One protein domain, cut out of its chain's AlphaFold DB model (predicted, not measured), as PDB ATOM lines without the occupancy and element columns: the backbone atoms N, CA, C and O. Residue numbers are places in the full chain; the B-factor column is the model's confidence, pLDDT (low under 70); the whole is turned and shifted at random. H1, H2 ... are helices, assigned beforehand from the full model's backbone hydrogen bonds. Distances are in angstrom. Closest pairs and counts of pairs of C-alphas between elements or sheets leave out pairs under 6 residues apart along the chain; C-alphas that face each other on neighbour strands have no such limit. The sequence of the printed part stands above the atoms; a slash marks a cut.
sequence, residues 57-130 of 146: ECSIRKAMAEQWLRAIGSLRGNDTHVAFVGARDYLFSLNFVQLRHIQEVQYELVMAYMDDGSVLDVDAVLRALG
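What this domain is: This is residues 57 to 130 of the 146 residues of an uncharacterized protein of Hypoxylon sp. CO27-5 (UniProt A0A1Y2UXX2). Two long helices, H2 and H3, lie side by side as a helical hairpin, with H1 slanting away from the hairpin's open end and the short H4 packed across H3 toward the other end, where the tight link joins H2 to H3. Only the last part of H1 meets H3, while residues 57 to 62 stick out as a free arm; after H3 the short link of residues 116 to 121 folds back along the hairpin to reach H4. The printed part has 74 residues, with four named helices in the order H1, H2, H3, H4 and no named strand, and its class is all helix. It is only just compact, close to loose, with a radius of gyration of the C-alphas of 13.6 A, and its elongated outline spans 43 by 25 by 17 A.

Where its parts are: H1 covers residues 57 to 71 and measures 21.0 A from its first to its last C-alpha; it begins at C-alpha 57, printed at (0.361, 0.522, 139.731). A short link of 6 residues, 72 to 77, leads to H2, residues 78 to 93, which measures 22.3 A from first to last C-alpha. A tight link of 5 residues, 94 to 98, follows. H3 then runs over residues 99 to 115, from C-alpha 99 at (-9.821, 2.903, 103.566) to C-alpha 115 at (4.181, 2.360, 123.254), a length of 24.2 A; with 17 residues it is the longest helix. After the short link of 6 residues, 116 to 121, comes H4, residues 122 to 128, which measures 10.0 A and ends at C-alpha 128, at (3.335, -6.127, 103.405). Residues 129 and 130 follow H4.

How they stand to each other: H3 is the hub and touches H1, H2 and H4. H2 and H3 form a helical hairpin: they touch, run opposite ways at a shallow tilt of 10 degrees, and their closest C-alphas, those of Arg 88 and Gln 106, are 6.7 A apart. H1 touches H3 with residues 67 to 71 alone, and H3 touches H1 with residues 113 to 115 alone. The closest C-alphas of H1 and H3, those of Gln 67 and Met 114, are 5.2 A apart, and the two helices run opposite ways at a steep tilt of 56 degrees. H4 touches residues 101 to 105 of H3 alone; the closest C-alphas, those of Val 105 and Val 125, are 6.9 A apart, and the two run opposite ways at a steep tilt of 61 degrees. H1 and H2 are close but not clearly touching, with the C-alphas of Arg 70 and His 81, their closest, 7.3 A apart. H2 and H4 are also close but not clearly touching, with the C-alphas of Ala 87 and Val 122, their closest, 6.6 A apart. H1 and H4 are apart. In H1, H2, H3 and H4 every pair of O i and N i+4 is within hydrogen-bond range.

The domain as a whole: The two C-alphas farthest apart, those of Cys 58 and Phe 96, are 44.6 A from each other, and the first and last printed C-alphas, those of Glu 57 and Gly 130, are 41.4 A apart. Residues 57 to 62, which belong to H1, stand free. The printed part has no cut and no long link: the link from H2 to H3 is tight, and those from H1 to H2 and from H3 to H4 are short. The mean pLDDT of the printed part is 88.5, and residues 75 to 78, of which 78 belongs to H2, are under 70 in this predicted model.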
ATOM      1  N   GLU A  57       1.312  -0.560 139.986       77.12
ATOM      2  CA  GLU A  57       0.361   0.522 139.731       77.12
ATOM      3  C   GLU A  57       1.075   1.837 139.396       77.12
ATOM      4  O   GLU A  57       0.643   2.562 138.502       77.12
ATOM      5  N   CYS A  58       2.183   2.135 140.078       77.62
ATOM      6  CA  CYS A  58       3.001   3.311 139.797       77.62
ATOM      7  C   CYS A  58       3.726   3.180 138.456       77.62
ATOM      8  O   CYS A  58       3.628   4.100 137.646       77.62
ATOM      9  N   SER A  59       4.313   2.018 138.155       79.69
ATOM     10  CA  SER A  59       4.958   1.797 136.857       79.69
ATOM     11  C   SER A  59       3.964   1.908 135.694       79.69
ATOM     12  O   SER A  59       4.281   2.513 134.674       79.69
ATOM     13  N   ILE A  60       2.728   1.412 135.863       80.81
ATOM     14  CA  ILE A  60       1.649   1.606 134.880       80.81
ATOM     15  C   ILE A  60       1.327   3.097 134.721       80.81
ATOM     16  O   ILE A  60       1.268   3.590 133.599       80.81
ATOM     17  N   ARG A  61       1.148   3.842 135.821       80.50
ATOM     18  CA  ARG A  61       0.879   5.290 135.753       80.50
ATOM     19  C   ARG A  61       2.004   6.058 135.068       80.50
ATOM     20  O   ARG A  61       1.716   6.976 134.307       80.50
ATOM     21  N   LYS A  62       3.262   5.691 135.316       85.00
ATOM     22  CA  LYS A  62       4.421   6.298 134.662       85.00
ATOM     23  C   LYS A  62       4.404   6.036 133.155       85.00
ATOM     24  O   LYS A  62       4.527   6.985 132.391       85.00
ATOM     25  N   ALA A  63       4.157   4.794 132.734       84.44
ATOM     26  CA  ALA A  63       4.011   4.455 131.318       84.44
ATOM     27  C   ALA A  63       2.860   5.237 130.653       84.44
ATOM     28  O   ALA A  63       3.037   5.795 129.574       84.44
ATOM     29  N   MET A  64       1.710   5.368 131.327       84.38
ATOM     30  CA  MET A  64       0.588   6.182 130.837       84.38
ATOM     31  C   MET A  64       0.929   7.677 130.747       84.38
ATOM     32  O   MET A  64       0.498   8.357 129.817       84.38
ATOM     33  N   ALA A  65       1.699   8.209 131.699       85.00
ATOM     34  CA  ALA A  65       2.151   9.598 131.664       85.00
ATOM     35  C   ALA A  65       3.131   9.841 130.506       85.00
ATOM     36  O   ALA A  65       3.026  10.853 129.819       85.00
ATOM     37  N   GLU A  66       4.045   8.905 130.251       86.50
ATOM     38  CA  GLU A  66       4.942   8.955 129.097       86.50
ATOM     39  C   GLU A  66       4.155   8.902 127.777       86.50
ATOM     40  O   GLU A  66       4.339   9.757 126.911       86.50
ATOM     41  N   GLN A  67       3.206   7.975 127.656       85.00
ATOM     42  CA  GLN A  67       2.263   7.906 126.537       85.00
ATOM     43  C   GLN A  67       1.552   9.246 126.298       85.00
ATOM     44  O   GLN A  67       1.576   9.777 125.188       85.00
ATOM     45  N   TRP A  68       0.970   9.836 127.346       83.44
ATOM     46  CA  TRP A  68       0.311  11.140 127.262       83.44
ATOM     47  C   TRP A  68       1.256  12.238 126.768       83.44
ATOM     48  O   TRP A  68       0.923  12.984 125.849       83.44
ATOM     49  N   LEU A  69       2.457  12.313 127.343       84.56
ATOM     50  CA  LEU A  69       3.452  13.310 126.962       84.56
ATOM     51  C   LEU A  69       3.891  13.146 125.497       84.56
ATOM     52  O   LEU A  69       4.167  14.148 124.845       84.56
ATOM     53  N   ARG A  70       3.923  11.928 124.940       83.62
ATOM     54  CA  ARG A  70       4.161  11.715 123.497       83.62
ATOM     55  C   ARG A  70       2.987  12.163 122.642       83.62
ATOM     56  O   ARG A  70       3.217  12.777 121.598       83.62
ATOM     57  N   ALA A  71       1.757  11.886 123.076       81.06
ATOM     58  CA  ALA A  71       0.548  12.284 122.361       81.06
ATOM     59  C   ALA A  71       0.461  13.807 122.181       81.06
ATOM     60  O   ALA A  71       0.073  14.275 121.115       81.06
ATOM     61  N   ILE A  72       0.879  14.573 123.195       81.38
ATOM     62  CA  ILE A  72       0.915  16.042 123.136       81.38
ATOM     63  C   ILE A  72       2.228  16.611 122.566       81.38
ATOM     64  O   ILE A  72       2.434  17.820 122.622       81.38
ATOM     65  N   GLY A  73       3.138  15.763 122.072       74.12
ATOM     66  CA  GLY A  73       4.413  16.196 121.486       74.12
ATOM     67  C   GLY A  73       5.431  16.764 122.488       74.12
ATOM     68  O   GLY A  73       6.317  17.517 122.103       74.12
ATOM     69  N   SER A  74       5.317  16.424 123.776       77.25
ATOM     70  CA  SER A  74       6.144  16.970 124.864       77.25
ATOM     71  C   SER A  74       7.222  16.015 125.401       77.25
ATOM     72  O   SER A  74       8.085  16.482 126.146       77.25
ATOM     73  N   LEU A  75       7.186  14.701 125.114       66.25
ATOM     74  CA  LEU A  75       8.099  13.742 125.775       66.25
ATOM     75  C   LEU A  75       9.474  13.572 125.110       66.25
ATOM     76  O   LEU A  75      10.428  13.185 125.774       66.25
ATOM     77  N   ARG A  76       9.636  13.807 123.814       57.31
ATOM     78  CA  ARG A  76      10.913  13.595 123.111       57.31
ATOM     79  C   ARG A  76      11.028  14.624 122.001       57.31
ATOM     80  O   ARG A  76      10.002  15.157 121.593       57.31
ATOM     81  N   GLY A  77      12.264  14.918 121.588       60.16
ATOM     82  CA  GLY A  77      12.602  15.940 120.594       60.16
ATOM     83  C   GLY A  77      11.538  16.060 119.509       60.16
ATOM     84  O   GLY A  77      11.115  15.048 118.949       60.16
ATOM     85  N   ASN A  78      11.090  17.297 119.290       68.75
ATOM     86  CA  ASN A  78      10.021  17.690 118.372       68.75
ATOM     87  C   ASN A  78      10.024  16.868 117.067       68.75
ATOM     88  O   ASN A  78       8.980  16.439 116.594       68.75
ATOM     89  N   ASP A  79      11.212  16.550 116.559       82.62
ATOM     90  CA  ASP A  79      11.471  15.785 115.344       82.62
ATOM     91  C   ASP A  79      10.766  14.420 115.280       82.62
ATOM     92  O   ASP A  79      10.205  14.085 114.241       82.62
ATOM     93  N   THR A  80      10.728  13.628 116.363       85.50
ATOM     94  CA  THR A  80      10.046  12.314 116.333       85.50
ATOM     95  C   THR A  80       8.531  12.481 116.264       85.50
ATOM     96  O   THR A  80       7.854  11.752 115.543       85.50
ATOM     97  N   HIS A  81       7.990  13.463 116.988       88.00
ATOM     98  CA  HIS A  81       6.569  13.789 116.919       88.00
ATOM     99  C   HIS A  81       6.192  14.325 115.531       88.00
ATOM    100  O   HIS A  81       5.194  13.900 114.957       88.00
ATOM    101  N   VAL A  82       7.022  15.201 114.959       89.44
ATOM    102  CA  VAL A  82       6.864  15.722 113.595       89.44
ATOM    103  C   VAL A  82       6.928  14.592 112.568       89.44
ATOM    104  O   VAL A  82       6.078  14.543 111.686       89.44
ATOM    105  N   ALA A  83       7.868  13.652 112.702       90.38
ATOM    106  CA  ALA A  83       7.957  12.482 111.832       90.38
ATOM    107  C   ALA A  83       6.705  11.596 111.931       90.38
ATOM    108  O   ALA A  83       6.180  11.170 110.907       90.38
ATOM    109  N   PHE A  84       6.180  11.370 113.141       92.81
ATOM    110  CA  PHE A  84       4.921  10.651 113.351       92.81
ATOM    111  C   PHE A  84       3.736  11.342 112.662       92.81
ATOM    112  O   PHE A  84       2.974  10.694 111.944       92.81
ATOM    113  N   VAL A  85       3.584  12.658 112.853       91.88
ATOM    114  CA  VAL A  85       2.520  13.436 112.202       91.88
ATOM    115  C   VAL A  85       2.680  13.381 110.683       91.88
ATOM    116  O   VAL A  85       1.712  13.091 109.987       91.88
ATOM    117  N   GLY A  86       3.903  13.560 110.176       93.75
ATOM    118  CA  GLY A  86       4.213  13.484 108.751       93.75
ATOM    119  C   GLY A  86       3.906  12.117 108.141       93.75
ATOM    120  O   GLY A  86       3.293  12.052 107.082       93.75
ATOM    121  N   ALA A  87       4.254  11.023 108.823       94.75
ATOM    122  CA  ALA A  87       3.938   9.667 108.378       94.75
ATOM    123  C   ALA A  87       2.420   9.415 108.348       94.75
ATOM    124  O   ALA A  87       1.900   8.828 107.399       94.75
ATOM    125  N   ARG A  88       1.686   9.915 109.350       94.75
ATOM    126  CA  ARG A  88       0.221   9.836 109.370       94.75
ATOM    127  C   ARG A  88      -0.394  10.624 108.212       94.75
ATOM    128  O   ARG A  88      -1.254  10.097 107.513       94.75
ATOM    129  N   ASP A  89       0.038  11.860 108.001       95.06
ATOM    130  CA  ASP A  89      -0.486  12.713 106.932       95.06
ATOM    131  C   ASP A  89      -0.145  12.138 105.547       95.06
ATOM    132  O   ASP A  89      -0.995  12.129 104.654       95.06
ATOM    133  N   TYR A  90       1.055  11.568 105.392       94.81
ATOM    134  CA  TYR A  90       1.456  10.828 104.199       94.81
ATOM    135  C   TYR A  90       0.516   9.649 103.922       94.81
ATOM    136  O   TYR A  90      -0.036   9.576 102.826       94.81
ATOM    137  N   LEU A  91       0.246   8.790 104.912       95.56
ATOM    138  CA  LEU A  91      -0.682   7.658 104.776       95.56
ATOM    139  C   LEU A  91      -2.068   8.105 104.280       95.56
ATOM    140  O   LEU A  91      -2.638   7.484 103.385       95.56
ATOM    141  N   PHE A  92      -2.599   9.200 104.830       93.25
ATOM    142  CA  PHE A  92      -3.894   9.749 104.415       93.25
ATOM    143  C   PHE A  92      -3.874  10.425 103.039       93.25
ATOM    144  O   PHE A  92      -4.936  10.613 102.447       93.25
ATOM    145  N   SER A  93      -2.699  10.770 102.508       94.19
ATOM    146  CA  SER A  93      -2.566  11.313 101.151       94.19
ATOM    147  C   SER A  93      -2.644  10.241 100.050       94.19
ATOM    148  O   SER A  93      -2.847  10.569  98.876       94.19
ATOM    149  N   LEU A  94      -2.512   8.955 100.402       91.50
ATOM    150  CA  LEU A  94      -2.471   7.838  99.455       91.50
ATOM    151  C   LEU A  94      -3.875   7.412  98.995       91.50
ATOM    152  O   LEU A  94      -4.443   6.421  99.450       91.50
ATOM    153  N   ASN A  95      -4.416   8.135  98.014       89.44
ATOM    154  CA  ASN A  95      -5.777   7.933  97.488       89.44
ATOM    155  C   ASN A  95      -6.033   6.564  96.819       89.44
ATOM    156  O   ASN A  95      -7.180   6.227  96.534       89.44
ATOM    157  N   PHE A  96      -4.985   5.789  96.523       92.12
ATOM    158  CA  PHE A  96      -5.088   4.448  95.931       92.12
ATOM    159  C   PHE A  96      -5.163   3.324  96.982       92.12
ATOM    160  O   PHE A  96      -5.436   2.173  96.635       92.12
ATOM    161  N   VAL A  97      -4.925   3.636  98.261       94.19
ATOM    162  CA  VAL A  97      -5.008   2.671  99.364       94.19
ATOM    163  C   VAL A  97      -6.462   2.541  99.812       94.19
ATOM    164  O   VAL A  97      -7.214   3.510  99.889       94.19
ATOM    165  N   GLN A  98      -6.890   1.314 100.107       95.56
ATOM    166  CA  GLN A  98      -8.243   1.064 100.591       95.56
ATOM    167  C   GLN A  98      -8.401   1.648 101.994       95.56
ATOM    168  O   GLN A  98      -7.537   1.458 102.848       95.56
ATOM    169  N   LEU A  99      -9.549   2.273 102.270       94.00
ATOM    170  CA  LEU A  99      -9.821   2.903 103.566       94.00
ATOM    171  C   LEU A  99      -9.610   1.953 104.757       94.00
ATOM    172  O   LEU A  99      -9.099   2.372 105.791       94.00
ATOM    173  N   ARG A 100      -9.961   0.670 104.605       96.06
ATOM    174  CA  ARG A 100      -9.716  -0.355 105.629       96.06
ATOM    175  C   ARG A 100      -8.227  -0.480 105.965       96.06
ATOM    176  O   ARG A 100      -7.878  -0.505 107.137       96.06
ATOM    177  N   HIS A 101      -7.367  -0.539 104.951       96.94
ATOM    178  CA  HIS A 101      -5.924  -0.653 105.148       96.94
ATOM    179  C   HIS A 101      -5.329   0.650 105.693       96.94
ATOM    180  O   HIS A 101      -4.452   0.593 106.542       96.94
ATOM    181  N   ILE A 102      -5.859   1.822 105.314       94.81
ATOM    182  CA  ILE A 102      -5.478   3.098 105.949       94.81
ATOM    183  C   ILE A 102      -5.732   3.047 107.461       94.81
ATOM    184  O   ILE A 102      -4.864   3.418 108.243       94.81
ATOM    185  N   GLN A 103      -6.901   2.567 107.889       94.69
ATOM    186  CA  GLN A 103      -7.233   2.464 109.314       94.69
ATOM    187  C   GLN A 103      -6.333   1.465 110.054       94.69
ATOM    188  O   GLN A 103      -5.942   1.727 111.190       94.69
ATOM    189  N   GLU A 104      -5.994   0.347 109.411       96.31
ATOM    190  CA  GLU A 104      -5.088  -0.673 109.945       96.31
ATOM    191  C   GLU A 104      -3.674  -0.114 110.155       96.31
ATOM    192  O   GLU A 104      -3.173  -0.122 111.279       96.31
ATOM    193  N   VAL A 105      -3.082   0.498 109.124       95.94
ATOM    194  CA  VAL A 105      -1.744   1.107 109.221       95.94
ATOM    195  C   VAL A 105      -1.734   2.290 110.192       95.94
ATOM    196  O   VAL A 105      -0.793   2.446 110.969       95.94
ATOM    197  N   GLN A 106      -2.790   3.109 110.216       96.06
ATOM    198  CA  GLN A 106      -2.908   4.203 111.181       96.06
ATOM    199  C   GLN A 106      -2.914   3.678 112.619       96.06
ATOM    200  O   GLN A 106      -2.277   4.276 113.489       96.06
ATOM    201  N   TYR A 107      -3.639   2.589 112.883       95.06
ATOM    202  CA  TYR A 107      -3.676   1.978 114.204       95.06
ATOM    203  C   TYR A 107      -2.284   1.502 114.625       95.06
ATOM    204  O   TYR A 107      -1.829   1.865 115.709       95.06
ATOM    205  N   GLU A 108      -1.577   0.774 113.761       95.31
ATOM    206  CA  GLU A 108      -0.217   0.307 114.052       95.31
ATOM    207  C   GLU A 108       0.756   1.463 114.304       95.31
ATOM    208  O   GLU A 108       1.500   1.448 115.287       95.31
ATOM    209  N   LEU A 109       0.697   2.507 113.475       94.00
ATOM    210  CA  LEU A 109       1.540   3.695 113.594       94.00
ATOM    211  C   LEU A 109       1.309   4.432 114.923       94.00
ATOM    212  O   LEU A 109       2.264   4.841 115.585       94.00
ATOM    213  N   VAL A 110       0.048   4.574 115.345       92.00
ATOM    214  CA  VAL A 110      -0.302   5.163 116.647       92.00
ATOM    215  C   VAL A 110       0.182   4.278 117.788       92.00
ATOM    216  O   VAL A 110       0.773   4.791 118.734       92.00
ATOM    217  N   MET A 111      -0.048   2.967 117.717       92.88
ATOM    218  CA  MET A 111       0.325   2.053 118.794       92.88
ATOM    219  C   MET A 111       1.840   1.995 118.994       92.88
ATOM    220  O   MET A 111       2.285   2.129 120.130       92.88
ATOM    221  N   ALA A 112       2.627   1.892 117.919       92.06
ATOM    222  CA  ALA A 112       4.088   1.903 117.998       92.06
ATOM    223  C   ALA A 112       4.612   3.212 118.621       92.06
ATOM    224  O   ALA A 112       5.359   3.200 119.602       92.06
ATOM    225  N   TYR A 113       4.136   4.361 118.132       91.19
ATOM    226  CA  TYR A 113       4.563   5.661 118.650       91.19
ATOM    227  C   TYR A 113       4.176   5.860 120.126       91.19
ATOM    228  O   TYR A 113       4.962   6.359 120.943       91.19
ATOM    229  N   MET A 114       2.970   5.441 120.506       88.50
ATOM    230  CA  MET A 114       2.503   5.549 121.885       88.50
ATOM    231  C   MET A 114       3.250   4.593 122.818       88.50
ATOM    232  O   MET A 114       3.591   5.000 123.925       88.50
ATOM    233  N   ASP A 115       3.561   3.370 122.391       87.62
ATOM    234  CA  ASP A 115       4.181   2.360 123.254       87.62
ATOM    235  C   ASP A 115       5.668   2.643 123.510       87.62
ATOM    236  O   ASP A 115       6.068   2.953 124.637       87.62
ATOM    237  N   ASP A 116       6.493   2.748 122.464       87.69
ATOM    238  CA  ASP A 116       7.952   2.925 122.607       87.69
ATOM    239  C   ASP A 116       8.528   4.199 121.948       87.69
ATOM    240  O   ASP A 116       9.644   4.626 122.281       87.69
ATOM    241  N   GLY A 117       7.730   4.888 121.127       87.12
ATOM    242  CA  GLY A 117       8.110   6.132 120.456       87.12
ATOM    243  C   GLY A 117       8.658   5.914 119.052       87.12
ATOM    244  O   GLY A 117       9.185   6.858 118.469       87.12
ATOM    245  N   SER A 118       8.547   4.697 118.523       90.56
ATOM    246  CA  SER A 118       8.937   4.353 117.161       90.56
ATOM    247  C   SER A 118       7.954   4.928 116.143       90.56
ATOM    248  O   SER A 118       6.743   4.953 116.363       90.56
ATOM    249  N   VAL A 119       8.478   5.374 115.003       91.69
ATOM    250  CA  VAL A 119       7.680   5.784 113.842       91.69
ATOM    251  C   VAL A 119       7.869   4.722 112.769       91.69
ATOM    252  O   VAL A 119       8.995   4.474 112.343       91.69
ATOM    253  N   LEU A 120       6.777   4.063 112.381       92.62
ATOM    254  CA  LEU A 120       6.808   3.010 111.369       92.62
ATOM    255  C   LEU A 120       7.019   3.598 109.970       92.62
ATOM    256  O   LEU A 120       6.516   4.678 109.656       92.62
ATOM    257  N   ASP A 121       7.716   2.841 109.124       93.19
ATOM    258  CA  ASP A 121       7.794   3.104 107.690       93.19
ATOM    259  C   ASP A 121       6.472   2.684 107.028       93.19
ATOM    260  O   ASP A 121       6.172   1.495 106.892       93.19
ATOM    261  N   VAL A 122       5.670   3.678 106.644       94.12
ATOM    262  CA  VAL A 122       4.348   3.482 106.031       94.12
ATOM    263  C   VAL A 122       4.440   2.659 104.746       94.12
ATOM    264  O   VAL A 122       3.585   1.802 104.520       94.12
ATOM    265  N   ASP A 123       5.481   2.858 103.937       93.38
ATOM    266  CA  ASP A 123       5.639   2.137 102.675       93.38
ATOM    267  C   ASP A 123       5.916   0.661 102.928       93.38
ATOM    268  O   ASP A 123       5.318  -0.204 102.287       93.38
ATOM    269  N   ALA A 124       6.784   0.358 103.896       93.00
ATOM    270  CA  ALA A 124       7.088  -1.017 104.273       93.00
ATOM    271  C   ALA A 124       5.831  -1.766 104.750       93.00
ATOM    272  O   ALA A 124       5.593  -2.901 104.330       93.00
ATOM    273  N   VAL A 125       4.996  -1.120 105.573       94.69
ATOM    274  CA  VAL A 125       3.744  -1.716 106.066       94.69
ATOM    275  C   VAL A 125       2.745  -1.922 104.921       94.69
ATOM    276  O   VAL A 125       2.147  -2.990 104.796       94.69
ATOM    277  N   LEU A 126       2.593  -0.946 104.024       94.94
ATOM    278  CA  LEU A 126       1.687  -1.070 102.880       94.94
ATOM    279  C   LEU A 126       2.155  -2.123 101.863       94.94
ATOM    280  O   LEU A 126       1.324  -2.859 101.324       94.94
ATOM    281  N   ARG A 127       3.465  -2.278 101.634       94.25
ATOM    282  CA  ARG A 127       4.002  -3.377 100.809       94.25
ATOM    283  C   ARG A 127       3.669  -4.743 101.405       94.25
ATOM    284  O   ARG A 127       3.291  -5.647 100.664       94.25
ATOM    285  N   ALA A 128       3.737  -4.890 102.729       94.44
ATOM    286  CA  ALA A 128       3.335  -6.127 103.405       94.44
ATOM    287  C   ALA A 128       1.839  -6.451 103.207       94.44
ATOM    288  O   ALA A 128       1.461  -7.622 103.181       94.44
ATOM    289  N   LEU A 129       1.003  -5.430 102.988       94.44
ATOM    290  CA  LEU A 129      -0.416  -5.558 102.628       94.44
ATOM    291  C   LEU A 129      -0.659  -5.765 101.118       94.44
ATOM    292  O   LEU A 129      -1.809  -5.885 100.690       94.44
ATOM    293  N   GLY A 130       0.400  -5.836 100.305       94.50
ATOM    294  CA  GLY A 130       0.337  -6.130  98.872       94.50
ATOM    295  C   GLY A 130       0.222  -4.910  97.957       94.50
ATOM    296  O   GLY A 130      -0.116  -5.071  96.784       94.50
TER     297      GLY A 130